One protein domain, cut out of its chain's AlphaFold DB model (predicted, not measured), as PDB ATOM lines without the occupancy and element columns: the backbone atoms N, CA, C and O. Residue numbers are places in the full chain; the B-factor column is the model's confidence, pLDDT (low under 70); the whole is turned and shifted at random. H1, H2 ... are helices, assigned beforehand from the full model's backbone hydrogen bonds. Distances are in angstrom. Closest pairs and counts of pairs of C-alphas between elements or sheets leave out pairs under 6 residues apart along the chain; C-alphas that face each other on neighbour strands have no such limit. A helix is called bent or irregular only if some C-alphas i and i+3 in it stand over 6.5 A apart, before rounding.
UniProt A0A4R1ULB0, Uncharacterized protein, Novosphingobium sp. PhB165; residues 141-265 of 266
ATOM      1  N   THR A 141     153.679 167.523  96.328       91.75
ATOM      2  CA  THR A 141     153.051 168.853  96.436       91.75
ATOM      3  C   THR A 141     151.538 168.809  96.307       91.75
ATOM      4  O   THR A 141     150.849 169.676  96.842       91.75
ATOM      5  N   ASP A 142     151.006 167.805  95.614       92.19
ATOM      6  CA  ASP A 142     149.578 167.724  95.329       92.19
ATOM      7  C   ASP A 142     148.819 166.925  96.392       92.19
ATOM      8  O   ASP A 142     149.367 166.071  97.098       92.19
ATOM      9  N   LYS A 143     147.515 167.196  96.507       90.62
ATOM     10  CA  LYS A 143     146.619 166.481  97.424       90.62
ATOM     11  C   LYS A 143     146.484 165.010  97.028       90.62
ATOM     12  O   LYS A 143     146.396 164.699  95.846       90.62
ATOM     13  N   LEU A 144     146.367 164.125  98.018       86.62
ATOM     14  CA  LEU A 144     146.213 162.677  97.812       86.62
ATOM     15  C   LEU A 144     145.002 162.306  96.933       86.62
ATOM     16  O   LEU A 144     145.018 161.291  96.258       86.62
ATOM     17  N   GLU A 145     143.954 163.125  96.916       86.50
ATOM     18  CA  GLU A 145     142.726 162.864  96.151       86.50
ATOM     19  C   GLU A 145     142.868 163.164  94.650       86.50
ATOM     20  O   GLU A 145     141.990 162.809  93.861       86.50
ATOM     21  N   SER A 146     143.950 163.836  94.237       91.19
ATOM     22  CA  SER A 146     144.197 164.160  92.835       91.19
ATOM     23  C   SER A 146     145.025 163.073  92.147       91.19
ATOM     24  O   SER A 146     145.854 162.400  92.759       91.19
ATOM     25  N   LYS A 147     144.851 162.942  90.827       90.56
ATOM     26  CA  LYS A 147     145.666 162.043  89.996       90.56
ATOM     27  C   LYS A 147     147.165 162.280  90.206       90.56
ATOM     28  O   LYS A 147     147.910 161.335  90.447       90.56
ATOM     29  N   SER A 148     147.600 163.536  90.114       91.44
ATOM     30  CA  SER A 148     149.012 163.894  90.251       91.44
ATOM     31  C   SER A 148     149.542 163.609  91.655       91.44
ATOM     32  O   SER A 148     150.651 163.097  91.780       91.44
ATOM     33  N   GLY A 149     148.739 163.825  92.700       91.00
ATOM     34  CA  GLY A 149     149.127 163.538  94.079       91.00
ATOM     35  C   GLY A 149     149.304 162.049  94.369       91.00
ATOM     36  O   GLY A 149     150.242 161.690  95.083       91.00
ATOM     37  N   ILE A 150     148.471 161.177  93.787       91.12
ATOM     38  CA  ILE A 150     148.661 159.717  93.871       91.12
ATOM     39  C   ILE A 150     149.897 159.288  93.075       91.12
ATOM     40  O   ILE A 150     150.698 158.506  93.579       91.12
ATOM     41  N   GLN A 151     150.106 159.825  91.868       92.81
ATOM     42  CA  GLN A 151     151.279 159.493  91.047       92.81
ATOM     43  C   GLN A 151     152.604 159.923  91.695       92.81
ATOM     44  O   GLN A 151     153.572 159.166  91.647       92.81
ATOM     45  N   GLN A 152     152.647 161.099  92.328       93.62
ATOM     46  CA  GLN A 152     153.808 161.585  93.085       93.62
ATOM     47  C   GLN A 152     154.163 160.634  94.231       93.62
ATOM     48  O   GLN A 152     155.314 160.231  94.382       93.62
ATOM     49  N   ARG A 153     153.164 160.213  95.011       93.69
ATOM     50  CA  ARG A 153     153.376 159.313  96.149       93.69
ATOM     51  C   ARG A 153     153.694 157.878  95.723       93.69
ATOM     52  O   ARG A 153     154.543 157.248  96.341       93.69
ATOM     53  N   ALA A 154     153.103 157.397  94.628       92.31
ATOM     54  CA  ALA A 154     153.478 156.134  93.993       92.31
ATOM     55  C   ALA A 154     154.955 156.138  93.553       92.31
ATOM     56  O   ALA A 154     155.683 155.173  93.779       92.31
ATOM     57  N   ALA A 155     155.423 157.245  92.964       92.56
ATOM     58  CA  ALA A 155     156.825 157.405  92.583       92.56
ATOM     59  C   ALA A 155     157.758 157.460  93.806       92.56
ATOM     60  O   ALA A 155     158.836 156.864  93.777       92.56
ATOM     61  N   ALA A 156     157.325 158.100  94.896       92.94
ATOM     62  CA  ALA A 156     158.064 158.089  96.154       92.94
ATOM     63  C   ALA A 156     158.150 156.690  96.785       92.94
ATOM     64  O   ALA A 156     159.231 156.315  97.232       92.94
ATOM     65  N   VAL A 157     157.079 155.883  96.751       93.06
ATOM     66  CA  VAL A 157     157.129 154.474  97.192       93.06
ATOM     67  C   VAL A 157     158.174 153.684  96.422       93.06
ATOM     68  O   VAL A 157     159.018 153.041  97.038       93.06
ATOM     69  N   GLU A 158     158.170 153.756  95.091       92.06
ATOM     70  CA  GLU A 158     159.175 153.055  94.286       92.06
ATOM     71  C   GLU A 158     160.600 153.515  94.600       92.06
ATOM     72  O   GLU A 158     161.519 152.695  94.630       92.06
ATOM     73  N   LYS A 159     160.801 154.818  94.834       91.19
ATOM     74  CA  LYS A 159     162.110 155.352  95.218       91.19
ATOM     75  C   LYS A 159     162.552 154.813  96.577       91.19
ATOM     76  O   LYS A 159     163.696 154.385  96.695       91.19
ATOM     77  N   VAL A 160     161.664 154.805  97.572       90.25
ATOM     78  CA  VAL A 160     161.941 154.271  98.916       90.25
ATOM     79  C   VAL A 160     162.258 152.780  98.849       90.25
ATOM     80  O   VAL A 160     163.288 152.371  99.374       90.25
ATOM     81  N   ILE A 161     161.444 151.986  98.144       89.56
ATOM     82  CA  ILE A 161     161.677 150.545  97.957       89.56
ATOM     83  C   ILE A 161     163.027 150.304  97.279       89.56
ATOM     84  O   ILE A 161     163.827 149.508  97.757       89.56
ATOM     85  N   ARG A 162     163.327 151.025  96.193       88.38
ATOM     86  CA  ARG A 162     164.596 150.884  95.466       88.38
ATOM     87  C   ARG A 162     165.802 151.290  96.312       88.38
ATOM     88  O   ARG A 162     166.839 150.637  96.251       88.38
ATOM     89  N   TYR A 163     165.678 152.375  97.075       87.06
ATOM     90  CA  TYR A 163     166.727 152.821  97.987       87.06
ATOM     91  C   TYR A 163     166.970 151.785  99.086       87.06
ATOM     92  O   TYR A 163     168.124 151.438  99.335       87.06
ATOM     93  N   ASP A 164     165.904 151.244  99.678       84.81
ATOM     94  CA  ASP A 164     165.998 150.178 100.673       84.81
ATOM     95  C   ASP A 164     166.623 148.913 100.077       84.81
ATOM     96  O   ASP A 164     167.560 148.380 100.653       84.81
ATOM     97  N   GLU A 165     166.246 148.487  98.868       83.69
ATOM     98  CA  GLU A 165     166.891 147.362  98.177       83.69
ATOM     99  C   GLU A 165     168.397 147.593  97.959       83.69
ATOM    100  O   GLU A 165     169.210 146.696  98.205       83.69
ATOM    101  N   TRP A 166     168.806 148.791  97.530       82.12
ATOM    102  CA  TRP A 166     170.220 149.139  97.323       82.12
ATOM    103  C   TRP A 166     171.009 149.255  98.631       82.12
ATOM    104  O   TRP A 166     172.200 148.925  98.673       82.12
ATOM    105  N   MET A 167     170.347 149.656  99.714       76.81
ATOM    106  CA  MET A 167     170.931 149.703 101.052       76.81
ATOM    107  C   MET A 167     170.989 148.317 101.716       76.81
ATOM    108  O   MET A 167     172.002 147.979 102.338       76.81
ATOM    109  N   ALA A 168     169.953 147.494 101.544       66.31
ATOM    110  CA  ALA A 168     169.745 146.204 102.202       66.31
ATOM    111  C   ALA A 168     170.392 145.021 101.465       66.31
ATOM    112  O   ALA A 168     170.646 143.974 102.073       66.31
ATOM    113  N   THR A 169     170.729 145.155 100.177       51.59
ATOM    114  CA  THR A 169     171.461 144.111  99.448       51.59
ATOM    115  C   THR A 169     172.923 144.044  99.912       51.59
ATOM    116  O   THR A 169     173.828 144.736  99.453       51.59
ATOM    117  N   HIS A 170     173.139 143.117 100.842       42.28
ATOM    118  CA  HIS A 170     174.415 142.560 101.279       42.28
ATOM    119  C   HIS A 170     175.312 143.468 102.154       42.28
ATOM    120  O   HIS A 170     175.977 144.412 101.716       42.28
ATOM    121  N   VAL A 171     175.441 142.981 103.396       41.12
ATOM    122  CA  VAL A 171     176.503 143.170 104.395       41.12
ATOM    123  C   VAL A 171     176.332 144.338 105.378       41.12
ATOM    124  O   VAL A 171     176.426 145.509 105.024       41.12
ATOM    125  N   ARG A 172     176.321 143.961 106.666       47.88
ATOM    126  CA  ARG A 172     176.782 144.655 107.898       47.88
ATOM    127  C   ARG A 172     178.116 145.451 107.781       47.88
ATOM    128  O   ARG A 172     178.686 145.845 108.788       47.88
ATOM    129  N   LYS A 173     178.639 145.655 106.566       44.22
ATOM    130  CA  LYS A 173     179.848 146.396 106.175       44.22
ATOM    131  C   LYS A 173     179.538 147.477 105.125       44.22
ATOM    132  O   LYS A 173     180.428 147.894 104.388       44.22
ATOM    133  N   GLY A 174     178.290 147.935 105.033       48.97
ATOM    134  CA  GLY A 174     177.936 149.167 104.328       48.97
ATOM    135  C   GLY A 174     178.437 150.379 105.110       48.97
ATOM    136  O   GLY A 174     177.650 151.066 105.745       48.97
ATOM    137  N   GLY A 175     179.757 150.574 105.138       65.75
ATOM    138  CA  GLY A 175     180.389 151.719 105.784       65.75
ATOM    139  C   GLY A 175     179.965 153.038 105.137       65.75
ATOM    140  O   GLY A 175     179.345 153.048 104.075       65.75
ATOM    141  N   TRP A 176     180.352 154.143 105.770       75.75
ATOM    142  CA  TRP A 176     180.127 155.538 105.356       75.75
ATOM    143  C   TRP A 176     180.215 155.812 103.836       75.75
ATOM    144  O   TRP A 176     179.532 156.702 103.338       75.75
ATOM    145  N   LEU A 177     180.990 155.019 103.083       78.19
ATOM    146  CA  LEU A 177     181.078 155.064 101.623       78.19
ATOM    147  C   LEU A 177     179.750 154.766 100.901       78.19
ATOM    148  O   LEU A 177     179.443 155.453  99.933       78.19
ATOM    149  N   LYS A 178     178.949 153.782 101.346       77.94
ATOM    150  CA  LYS A 178     177.614 153.536 100.757       77.94
ATOM    151  C   LYS A 178     176.691 154.728 101.008       77.94
ATOM    152  O   LYS A 178     176.001 155.148 100.089       77.94
ATOM    153  N   GLY A 179     176.753 155.302 102.213       77.38
ATOM    154  CA  GLY A 179     176.027 156.524 102.560       77.38
ATOM    155  C   GLY A 179     176.398 157.675 101.628       77.38
ATOM    156  O   GLY A 179     175.522 158.260 101.012       77.38
ATOM    157  N   LEU A 180     177.692 157.928 101.413       83.00
ATOM    158  CA  LEU A 180     178.131 158.959 100.470       83.00
ATOM    159  C   LEU A 180     177.704 158.646  99.026       83.00
ATOM    160  O   LEU A 180     177.260 159.537  98.317       83.00
ATOM    161  N   LEU A 181     177.807 157.404  98.557       84.12
ATOM    162  CA  LEU A 181     177.445 157.067  97.175       84.12
ATOM    163  C   LEU A 181     175.938 157.178  96.904       84.12
ATOM    164  O   LEU A 181     175.550 157.574  95.807       84.12
ATOM    165  N   LEU A 182     175.104 156.828  97.884       85.88
ATOM    166  CA  LEU A 182     173.649 156.758  97.730       85.88
ATOM    167  C   LEU A 182     172.928 158.005  98.260       85.88
ATOM    168  O   LEU A 182     171.762 158.198  97.941       85.88
ATOM    169  N   TRP A 183     173.601 158.905  98.979       86.50
ATOM    170  CA  TRP A 183     173.011 160.164  99.451       86.50
ATOM    171  C   TRP A 183     172.299 160.988  98.357       86.50
ATOM    172  O   TRP A 183     171.208 161.495  98.619       86.50
ATOM    173  N   PRO A 184     172.800 161.094  97.102       86.62
ATOM    174  CA  PRO A 184     172.086 161.822  96.051       86.62
ATOM    175  C   PRO A 184     170.708 161.244  95.722       86.62
ATOM    176  O   PRO A 184     169.843 161.938  95.208       86.62
ATOM    177  N   ILE A 185     170.480 159.968  95.985       86.69
ATOM    178  CA  ILE A 185     169.219 159.290  95.670       86.69
ATOM    179  C   ILE A 185     168.439 158.916  96.930       86.69
ATOM    180  O   ILE A 185     167.387 158.286  96.827       86.69
ATOM    181  N   GLU A 186     168.932 159.323  98.098       88.56
ATOM    182  CA  GLU A 186     168.272 159.124  99.377       88.56
ATOM    183  C   GLU A 186     166.887 159.795  99.367       88.56
ATOM    184  O   GLU A 186     166.763 160.968  98.974       88.56
ATOM    185  N   PRO A 187     165.824 159.063  99.746       88.75
ATOM    186  CA  PRO A 187     164.501 159.638  99.927       88.75
ATOM    187  C   PRO A 187     164.525 160.790 100.943       88.75
ATOM    188  O   PRO A 187     165.136 160.682 102.003       88.75
ATOM    189  N   THR A 188     163.875 161.912 100.635       90.19
ATOM    190  CA  THR A 188     163.598 162.971 101.621       90.19
ATOM    191  C   THR A 188     162.542 162.511 102.630       90.19
ATOM    192  O   THR A 188     161.793 161.571 102.374       90.19
ATOM    193  N   GLU A 189     162.415 163.218 103.754       90.25
ATOM    194  CA  GLU A 189     161.333 162.980 104.722       90.25
ATOM    195  C   GLU A 189     159.939 163.097 104.080       90.25
ATOM    196  O   GLU A 189     159.065 162.274 104.352       90.25
ATOM    197  N   ASP A 190     159.748 164.052 103.165       92.19
ATOM    198  CA  ASP A 190     158.499 164.206 102.410       92.19
ATOM    199  C   ASP A 190     158.231 163.018 101.479       92.19
ATOM    200  O   ASP A 190     157.092 162.564 101.371       92.19
ATOM    201  N   GLU A 191     159.267 162.481 100.824       91.56
ATOM    202  CA  GLU A 191     159.152 161.277  99.997       91.56
ATOM    203  C   GLU A 191     158.825 160.051 100.859       91.56
ATOM    204  O   GLU A 191     157.952 159.270 100.491       91.56
ATOM    205  N   ILE A 192     159.451 159.902 102.030       91.12
ATOM    206  CA  ILE A 192     159.159 158.812 102.976       91.12
ATOM    207  C   ILE A 192     157.716 158.912 103.484       91.12
ATOM    208  O   ILE A 192     156.985 157.920 103.494       91.12
ATOM    209  N   LYS A 193     157.269 160.111 103.862       92.19
ATOM    210  CA  LYS A 193     155.893 160.350 104.309       92.19
ATOM    211  C   LYS A 193     154.886 160.102 103.189       92.19
ATOM    212  O   LYS A 193     153.899 159.401 103.397       92.19
ATOM    213  N   GLY A 194     155.143 160.634 101.994       91.38
ATOM    214  CA  GLY A 194     154.314 160.395 100.816       91.38
ATOM    215  C   GLY A 194     154.239 158.910 100.466       91.38
ATOM    216  O   GLY A 194     153.162 158.406 100.150       91.38
ATOM    217  N   ALA A 195     155.355 158.192 100.602       92.06
ATOM    218  CA  ALA A 195     155.409 156.753 100.415       92.06
ATOM    219  C   ALA A 195     154.519 156.005 101.423       92.06
ATOM    220  O   ALA A 195     153.747 155.127 101.036       92.06
ATOM    221  N   ALA A 196     154.561 156.396 102.700       90.44
ATOM    222  CA  ALA A 196     153.692 155.836 103.732       90.44
ATOM    223  C   ALA A 196     152.199 156.125 103.468       90.44
ATOM    224  O   ALA A 196     151.370 155.223 103.589       90.44
ATOM    225  N   GLU A 197     151.855 157.350 103.048       91.69
ATOM    226  CA  GLU A 197     150.482 157.732 102.670       91.69
ATOM    227  C   GLU A 197     149.954 156.870 101.512       91.69
ATOM    228  O   GLU A 197     148.821 156.383 101.553       91.69
ATOM    229  N   TYR A 198     150.785 156.636 100.492       93.44
ATOM    230  CA  TYR A 198     150.423 155.752  99.387       93.44
ATOM    231  C   TYR A 198     150.270 154.304  99.828       93.44
ATOM    232  O   TYR A 198     149.294 153.663  99.450       93.44
ATOM    233  N   ALA A 199     151.207 153.781 100.624       91.00
ATOM    234  CA  ALA A 199     151.142 152.406 101.099       91.00
ATOM    235  C   ALA A 199     149.848 152.150 101.884       91.00
ATOM    236  O   ALA A 199     149.155 151.169 101.613       91.00
ATOM    237  N   GLY A 200     149.466 153.076 102.772       89.38
ATOM    238  CA  GLY A 200     148.180 153.036 103.472       89.38
ATOM    239  C   GLY A 200     146.995 152.961 102.504       89.38
ATOM    240  O   GLY A 200     146.195 152.029 102.580       89.38
ATOM    241  N   SER A 201     146.935 153.876 101.532       90.00
ATOM    242  CA  SER A 201     145.867 153.895 100.522       90.00
ATOM    243  C   SER A 201     145.830 152.622  99.665       90.00
ATOM    244  O   SER A 201     144.753 152.096  99.384       90.00
ATOM    245  N   ALA A 202     146.987 152.086  99.275       90.75
ATOM    246  CA  ALA A 202     147.087 150.876  98.469       90.75
ATOM    247  C   ALA A 202     146.610 149.632  99.237       90.75
ATOM    248  O   ALA A 202     145.926 148.785  98.657       90.75
ATOM    249  N   PHE A 203     146.921 149.509 100.531       91.06
ATOM    250  CA  PHE A 203     146.431 148.401 101.358       91.06
ATOM    251  C   PHE A 203     144.945 148.530 101.707       91.06
ATOM    252  O   PHE A 203     144.248 147.516 101.787       91.06
ATOM    253  N   GLU A 204     144.430 149.746 101.884       90.12
ATOM    254  CA  GLU A 204     142.986 149.977 102.010       90.12
ATOM    255  C   GLU A 204     142.249 149.602 100.722       90.12
ATOM    256  O   GLU A 204     141.253 148.881 100.766       90.12
ATOM    257  N   ALA A 205     142.777 150.008  99.567       89.50
ATOM    258  CA  ALA A 205     142.237 149.645  98.263       89.50
ATOM    259  C   ALA A 205     142.215 148.124  98.053       89.50
ATOM    260  O   ALA A 205     141.221 147.584  97.570       89.50
ATOM    261  N   GLN A 206     143.271 147.431  98.483       90.44
ATOM    262  CA  GLN A 206     143.338 145.973  98.475       90.44
ATOM    263  C   GLN A 206     142.265 145.337  99.368       90.44
ATOM    264  O   GLN A 206     141.610 144.369  98.986       90.44
ATOM    265  N   LYS A 207     142.069 145.880 100.574       89.12
ATOM    266  CA  LYS A 207     141.040 145.398 101.498       89.12
ATOM    267  C   LYS A 207     139.650 145.541 100.876       89.12
ATOM    268  O   LYS A 207     138.895 144.574 100.859       89.12
ATOM    269  N   ILE A 208     139.352 146.700 100.286       89.44
ATOM    270  CA  ILE A 208     138.095 146.947  99.567       89.44
ATOM    271  C   ILE A 208     137.948 145.979  98.386       89.44
ATOM    272  O   ILE A 208     136.867 145.429  98.182       89.44
ATOM    273  N   SER A 209     139.020 145.728  97.622       87.94
ATOM    274  CA  SER A 209     138.962 144.810  96.482       87.94
ATOM    275  C   SER A 209     138.648 143.373  96.911       87.94
ATOM    276  O   SER A 209     137.844 142.696  96.275       87.94
ATOM    277  N   VAL A 210     139.221 142.919  98.027       88.44
ATOM    278  CA  VAL A 210     138.905 141.610  98.620       88.44
ATOM    279  C   VAL A 210     137.449 141.566  99.097       88.44
ATOM    280  O   VAL A 210     136.714 140.660  98.715       88.44
ATOM    281  N   GLU A 211     137.019 142.546  99.897       88.81
ATOM    282  CA  GLU A 211     135.693 142.556 100.536       88.81
ATOM    283  C   GLU A 211     134.539 142.692  99.534       88.81
ATOM    284  O   GLU A 211     133.500 142.058  99.706       88.81
ATOM    285  N   GLN A 212     134.704 143.510  98.491       88.56
ATOM    286  CA  GLN A 212     133.625 143.826  97.548       88.56
ATOM    287  C   GLN A 212     133.672 143.012  96.254       88.56
ATOM    288  O   GLN A 212     132.632 142.815  95.627       88.56
ATOM    289  N   PHE A 213     134.855 142.550  95.838       85.38
ATOM    290  CA  PHE A 213     135.047 141.894  94.539       85.38
ATOM    291  C   PHE A 213     135.631 140.478  94.643       85.38
ATOM    292  O   PHE A 213     135.832 139.836  93.616       85.38
ATOM    293  N   GLY A 214     135.883 139.965  95.854       84.19
ATOM    294  CA  GLY A 214     136.360 138.593  96.063       84.19
ATOM    295  C   GLY A 214     137.791 138.348  95.577       84.19
ATOM    296  O   GLY A 214     138.144 137.219  95.246       84.19
ATOM    297  N   CYS A 215     138.606 139.402  95.501       86.19
ATOM    298  CA  CYS A 215     140.002 139.324  95.075       86.19
ATOM    299  C   CYS A 215     140.874 138.511  96.044       86.19
ATOM    300  O   CYS A 215     140.535 138.327  97.215       86.19
ATOM    301  N   SER A 216     142.039 138.066  95.568       82.62
ATOM    302  CA  SER A 216     143.001 137.333  96.397       82.62
ATOM    303  C   SER A 216     143.590 138.191  97.530       82.62
ATOM    304  O   SER A 216     143.878 139.380  97.371       82.62
ATOM    305  N   VAL A 217     143.775 137.576  98.703       81.81
ATOM    306  CA  VAL A 217     144.406 138.219  99.865       81.81
ATOM    307  C   VAL A 217     145.920 138.113  99.738       81.81
ATOM    308  O   VAL A 217     146.462 137.023  99.567       81.81
ATOM    309  N   ILE A 218     146.608 139.243  99.880       79.94
ATOM    310  CA  ILE A 218     148.069 139.272  99.988       79.94
ATOM    311  C   ILE A 218     148.428 138.935 101.435       79.94
ATOM    312  O   ILE A 218     147.914 139.592 102.347       79.94
ATOM    313  N   PRO A 219     149.268 137.914 101.669       75.19
ATOM    314  CA  PRO A 219     149.693 137.556 103.012       75.19
ATOM    315  C   PRO A 219     150.481 138.717 103.630       75.19
ATOM    316  O   PRO A 219     151.492 139.153 103.081       75.19
ATOM    317  N   ARG A 220     150.003 139.217 104.774       70.56
ATOM    318  CA  ARG A 220     150.689 140.272 105.528       70.56
ATOM    319  C   ARG A 220     151.841 139.688 106.334       70.56
ATOM    320  O   ARG A 220     151.697 138.617 106.930       70.56
ATOM    321  N   GLY A 221     152.973 140.386 106.351       64.88
ATOM    322  CA  GLY A 221     154.085 140.040 107.234       64.88
ATOM    323  C   GLY A 221     153.753 140.318 108.703       64.88
ATOM    324  O   GLY A 221     152.861 141.102 109.016       64.88
ATOM    325  N   TYR A 222     154.496 139.693 109.621       52.00
ATOM    326  CA  TYR A 222     154.519 140.096 111.030       52.00
ATOM    327  C   TYR A 222     155.743 140.993 111.264       52.00
ATOM    328  O   TYR A 222     156.871 140.502 111.210       52.00
ATOM    329  N   GLY A 223     155.535 142.291 111.517       62.66
ATOM    330  CA  GLY A 223     156.613 143.237 111.836       62.66
ATOM    331  C   GLY A 223     156.291 144.699 111.508       62.66
ATOM    332  O   GLY A 223     155.211 145.008 111.016       62.66
ATOM    333  N   GLU A 224     157.247 145.593 111.792       63.34
ATOM    334  CA  GLU A 224     157.182 147.029 111.453       63.34
ATOM    335  C   GLU A 224     157.577 147.321 109.991       63.34
ATOM    336  O   GLU A 224     157.277 148.393 109.473       63.34
ATOM    337  N   ALA A 225     158.230 146.367 109.317       70.31
ATOM    338  CA  ALA A 225     158.643 146.475 107.920       70.31
ATOM    339  C   ALA A 225     157.731 145.636 107.003       70.31
ATOM    340  O   ALA A 225     157.345 144.530 107.396       70.31
ATOM    341  N   PRO A 226     157.419 146.117 105.783       76.62
ATOM    342  CA  PRO A 226     156.602 145.371 104.836       76.62
ATOM    343  C   PRO A 226     157.304 144.081 104.382       76.62
ATOM    344  O   PRO A 226     158.518 144.049 104.163       76.62
ATOM    345  N   SER A 227     156.534 143.006 104.223       85.12
ATOM    346  CA  SER A 227     156.995 141.733 103.661       85.12
ATOM    347  C   SER A 227     157.399 141.877 102.189       85.12
ATOM    348  O   SER A 227     157.069 142.855 101.519       85.12
ATOM    349  N   LYS A 228     158.088 140.874 101.628       86.81
ATOM    350  CA  LYS A 228     158.444 140.883 100.196       86.81
ATOM    351  C   LYS A 228     157.206 140.888  99.304       86.81
ATOM    352  O   LYS A 228     157.214 141.493  98.235       86.81
ATOM    353  N   GLU A 229     156.150 140.213  99.736       86.88
ATOM    354  CA  GLU A 229     154.862 140.145  99.057       86.88
ATOM    355  C   GLU A 229     154.147 141.500  99.100       86.88
ATOM    356  O   GLU A 229     153.613 141.944  98.083       86.88
ATOM    357  N   GLU A 230     154.207 142.192 100.240       88.38
ATOM    358  CA  GLU A 230     153.699 143.556 100.411       88.38
ATOM    359  C   GLU A 230     154.485 144.561  99.558       88.38
ATOM    360  O   GLU A 230     153.879 145.347  98.832       88.38
ATOM    361  N   ILE A 231     155.820 144.489  99.553       89.44
ATOM    362  CA  ILE A 231     156.687 145.308  98.690       89.44
ATOM    363  C   ILE A 231     156.365 145.058  97.212       89.44
ATOM    364  O   ILE A 231     156.197 146.004  96.445       89.44
ATOM    365  N   LYS A 232     156.223 143.791  96.801       90.50
ATOM    366  CA  LYS A 232     155.881 143.432  95.418       90.50
ATOM    367  C   LYS A 232     154.520 143.992  95.008       90.50
ATOM    368  O   LYS A 232     154.386 144.494  93.893       90.50
ATOM    369  N   TYR A 233     153.528 143.919  95.893       91.75
ATOM    370  CA  TYR A 233     152.218 144.518  95.658       91.75
ATOM    371  C   TYR A 233     152.300 146.038  95.509       91.75
ATOM    372  O   TYR A 233     151.776 146.583  94.539       91.75
ATOM    373  N   LEU A 234     152.984 146.714  96.437       92.12
ATOM    374  CA  LEU A 234     153.149 148.166  96.408       92.12
ATOM    375  C   LEU A 234     153.848 148.627  95.128       92.12
ATOM    376  O   LEU A 234     153.359 149.552  94.480       92.12
ATOM    377  N   SER A 235     154.920 147.944  94.719       92.50
ATOM    378  CA  SER A 235     155.627 148.217  93.464       92.50
ATOM    379  C   SER A 235     154.736 148.002  92.238       92.50
ATOM    380  O   SER A 235     154.663 148.883  91.389       92.50
ATOM    381  N   ALA A 236     154.003 146.887  92.157       92.38
ATOM    382  CA  ALA A 236     153.099 146.620  91.032       92.38
ATOM    383  C   ALA A 236     151.943 147.636  90.958       92.38
ATOM    384  O   ALA A 236     151.548 148.070  89.876       92.38
ATOM    385  N   SER A 237     151.414 148.041  92.115       92.88
ATOM    386  CA  SER A 237     150.367 149.059  92.232       92.88
ATOM    387  C   SER A 237     150.874 150.425  91.783       92.88
ATOM    388  O   SER A 237     150.223 151.094  90.976       92.88
ATOM    389  N   ALA A 238     152.065 150.809  92.245       92.75
ATOM    390  CA  ALA A 238     152.705 152.059  91.859       92.75
ATOM    391  C   ALA A 238     153.004 152.098  90.353       92.75
ATOM    392  O   ALA A 238     152.675 153.085  89.690       92.75
ATOM    393  N   GLU A 239     153.539 151.008  89.798       93.19
ATOM    394  CA  GLU A 239     153.812 150.863  88.367       93.19
ATOM    395  C   GLU A 239     152.528 151.005  87.540       93.19
ATOM    396  O   GLU A 239     152.491 151.771  86.571       93.19
ATOM    397  N   TYR A 240     151.444 150.343  87.960       92.62
ATOM    398  CA  TYR A 240     150.141 150.455  87.310       92.62
ATOM    399  C   TYR A 240     149.658 151.909  87.272       92.62
ATOM    400  O   TYR A 240     149.305 152.418  86.211       92.62
ATOM    401  N   LEU A 241     149.667 152.625  88.397       91.25
ATOM    402  CA  LEU A 241     149.157 154.004  88.448       91.25
ATOM    403  C   LEU A 241     150.061 155.004  87.714       91.25
ATOM    404  O   LEU A 241     149.600 156.030  87.204       91.25
ATOM    405  N   ARG A 242     151.357 154.720  87.609       90.75
ATOM    406  CA  ARG A 242     152.303 155.571  86.879       90.75
ATOM    407  C   ARG A 242     152.318 155.315  85.378       90.75
ATOM    408  O   ARG A 242     152.788 156.181  84.638       90.75
ATOM    409  N   ASN A 243     151.794 154.183  84.916       91.06
ATOM    410  CA  ASN A 243     151.737 153.868  83.498       91.06
ATOM    411  C   ASN A 243     150.879 154.911  82.739       91.06
ATOM    412  O   ASN A 243     149.703 155.098  83.067       91.06
ATOM    413  N   PRO A 244     151.419 155.583  81.702       87.62
ATOM    414  CA  PRO A 244     150.664 156.546  80.896       87.62
ATOM    415  C   PRO A 244     149.408 155.966  80.231       87.62
ATOM    416  O   PRO A 244     148.484 156.716  79.922       87.62
ATOM    417  N   ALA A 245     149.367 154.648  80.009       89.75
ATOM    418  CA  ALA A 245     148.229 153.948  79.419       89.75
ATOM    419  C   ALA A 245     147.084 153.683  80.412       89.75
ATOM    420  O   ALA A 245     145.991 153.288  79.995       89.75
ATOM    421  N   THR A 246     147.306 153.895  81.712       89.62
ATOM    422  CA  THR A 246     146.290 153.657  82.738       89.62
ATOM    423  C   THR A 246     145.134 154.628  82.580       89.62
ATOM    424  O   THR A 246     145.304 155.851  82.545       89.62
ATOM    425  N   ARG A 247     143.926 154.071  82.482       90.31
ATOM    426  CA  ARG A 247     142.691 154.850  82.431       90.31
ATOM    427  C   ARG A 247     142.323 155.256  83.848       90.31
ATOM    428  O   ARG A 247     142.012 154.411  84.673       90.31
ATOM    429  N   TRP A 248     142.379 156.553  84.105       91.31
ATOM    430  CA  TRP A 248     142.024 157.113  85.400       91.31
ATOM    431  C   TRP A 248     140.513 157.284  85.508       91.31
ATOM    432  O   TRP A 248     139.875 157.807  84.590       91.31
ATOM    433  N   ASP A 249     139.961 156.865  86.640       89.62
ATOM    434  CA  ASP A 249     138.584 157.167  87.004       89.62
ATOM    435  C   ASP A 249     138.441 158.659  87.373       89.62
ATOM    436  O   ASP A 249     139.428 159.364  87.606       89.62
ATOM    437  N   LYS A 250     137.201 159.154  87.456       82.12
ATOM    438  CA  LYS A 250     136.901 160.522  87.909       82.12
ATOM    439  C   LYS A 250     137.416 160.778  89.325       82.12
ATOM    440  O   LYS A 250     137.770 161.908  89.644       82.12
ATOM    441  N   SER A 251     137.445 159.738  90.156       87.06
ATOM    442  CA  SER A 251     138.041 159.767  91.490       87.06
ATOM    443  C   SER A 251     139.383 159.039  91.469       87.06
ATOM    444  O   SER A 251     139.444 157.837  91.194       87.06
ATOM    445  N   ALA A 252     140.469 159.752  91.774       86.62
ATOM    446  CA  ALA A 252     141.806 159.164  91.795       86.62
ATOM    447  C   ALA A 252     141.906 157.982  92.792       86.62
ATOM    448  O   ALA A 252     142.409 156.933  92.385       86.62
ATOM    449  N   PRO A 253     141.327 158.056  94.013       87.44
ATOM    450  CA  PRO A 253     141.259 156.907  94.923       87.44
ATOM    451  C   PRO A 253     140.568 155.660  94.348       87.44
ATOM    452  O   PRO A 253     140.995 154.541  94.624       87.44
ATOM    453  N   LEU A 254     139.536 155.818  93.508       88.00
ATOM    454  CA  LEU A 254     138.890 154.666  92.856       88.00
ATOM    455  C   LEU A 254     139.825 153.978  91.857       88.00
ATOM    456  O   LEU A 254     139.754 152.763  91.683       88.00
ATOM    457  N   THR A 255     140.738 154.731  91.244       90.19
ATOM    458  CA  THR A 255     141.757 154.161  90.350       90.19
ATOM    459  C   THR A 255     142.746 153.293  91.136       90.19
ATOM    460  O   THR A 255     143.166 152.252  90.642       90.19
ATOM    461  N   THR A 256     143.053 153.636  92.394       88.56
ATOM    462  CA  THR A 256     143.861 152.785  93.290       88.56
ATOM    463  C   THR A 256     143.171 151.446  93.582       88.56
ATOM    464  O   THR A 256     143.828 150.408  93.595       88.56
ATOM    465  N   VAL A 257     141.841 151.430  93.736       89.88
ATOM    466  CA  VAL A 257     141.056 150.184  93.869       89.88
ATOM    467  C   VAL A 257     141.082 149.368  92.576       89.88
ATOM    468  O   VAL A 257     141.230 148.150  92.620       89.88
ATOM    469  N   GLN A 258     140.995 150.015  91.410       89.69
ATOM    470  CA  GLN A 258     141.133 149.329  90.117       89.69
ATOM    471  C   GLN A 258     142.528 148.719  89.935       89.69
ATOM    472  O   GLN A 258     142.639 147.590  89.460       89.69
ATOM    473  N   ALA A 259     143.579 149.423  90.363       89.38
ATOM    474  CA  ALA A 259     144.941 148.898  90.375       89.38
ATOM    475  C   ALA A 259     145.044 147.654  91.270       89.38
ATOM    476  O   ALA A 259     145.562 146.624  90.839       89.38
ATOM    477  N   ALA A 260     144.485 147.718  92.484       88.94
ATOM    478  CA  ALA A 260     144.450 146.586  93.408       88.94
ATOM    479  C   ALA A 260     143.745 145.366  92.798       88.94
ATOM    480  O   ALA A 260     144.231 144.245  92.928       88.94
ATOM    481  N   ARG A 261     142.645 145.590  92.071       89.06
ATOM    482  CA  ARG A 261     141.921 144.530  91.362       89.06
ATOM    483  C   ARG A 261     142.760 143.884  90.260       89.06
ATOM    484  O   ARG A 261     142.994 142.678  90.291       89.06
ATOM    485  N   ALA A 262     143.310 144.711  89.370       87.25
ATOM    486  CA  ALA A 262     144.142 144.253  88.262       87.25
ATOM    487  C   ALA A 262     145.331 143.395  88.734       87.25
ATOM    488  O   ALA A 262     145.701 142.427  88.070       87.25
ATOM    489  N   ILE A 263     145.908 143.730  89.892       87.75
ATOM    490  CA  ILE A 263     147.033 143.000  90.498       87.75
ATOM    491  C   ILE A 263     146.562 141.761  91.267       87.75
ATOM    492  O   ILE A 263     147.225 140.729  91.226       87.75
ATOM    493  N   GLY A 264     145.419 141.842  91.950       76.56
ATOM    494  CA  GLY A 264     144.812 140.751  92.718       76.56
ATOM    495  C   GLY A 264     144.133 139.663  91.875       76.56
ATOM    496  O   GLY A 264     143.603 138.714  92.459       76.56
ATOM    497  N   HIS A 265     144.177 139.793  90.542       66.94
ATOM    498  CA  HIS A 265     143.557 138.922  89.538       66.94
ATOM    499  C   HIS A 265     142.021 138.841  89.640       66.94
ATOM    500  O   HIS A 265     141.437 137.762  89.740       66.94
TER     501      HIS A 265
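What this domain is: This is residues 141 to 265 of the 266 residues of an uncharacterized protein of Novosphingobium sp. PhB165 (UniProt A0A4R1ULB0). H1 and H5 spread as a V from their first residues, with H4 between them, and the long helix H3 crosses over both arms. At the far end of H1 the short H2 folds back, and residues 168 to 177 stick out there. The 125 printed residues hold five named helices, H1 to H5, and no named strand: all helix, mostly crossed, compact, with a radius of gyration of the C-alphas of 15.5 A and spans of 48 by 32 by 23 A.

How they stand to each other: H1, residues 147 to 168, is the hub, touching four helices. Its residues 163 to 167 alone only just touch H2, residues 176 to 185, in a hairpin with 3 C-alpha pairs within 8 A, closest Tyr 163 and Ile 185 at 7.3 A. H3, residues 189 to 213, touches H1 at 71 degrees, only just about perpendicular, the C-alphas of Val 157 and Ala 195 closest at 4.3 A. H4, residues 228 to 242, touches H1 at a tilt of 38 degrees, only just steep, opposite ways, C-alphas of Ala 154 and Ala 238 closest at 4.7 A. H5, residues 252 to 264, touches H3 at a steep tilt of 65 degrees, C-alphas of Ala 205 and Val 257 closest at 4.6 A. H2 is apart from H3, H4 and H5. Each O i to N i+4 pair is within hydrogen-bond range in H1, H3, H4 and H5, and 4 of 6 in H2.

Where its parts are: H1 spans 31.3 A from C-alpha 147 at (145.666, 162.043, 89.996), H3 35.2 A and H4 20.8 A. H2 is irregular, C-alphas 181 and 184 being 7.3 A apart. H5 ends at C-alpha 264, (144.812, 140.751, 92.718).

The domain as a whole: The farthest C-alphas, of Leu 177 and Gln 212, are 48.9 A apart. The printed part has no cut; the H3 to H4 link is long. Residues 168 to 175, 221 to 224 and 265 have pLDDT under 70.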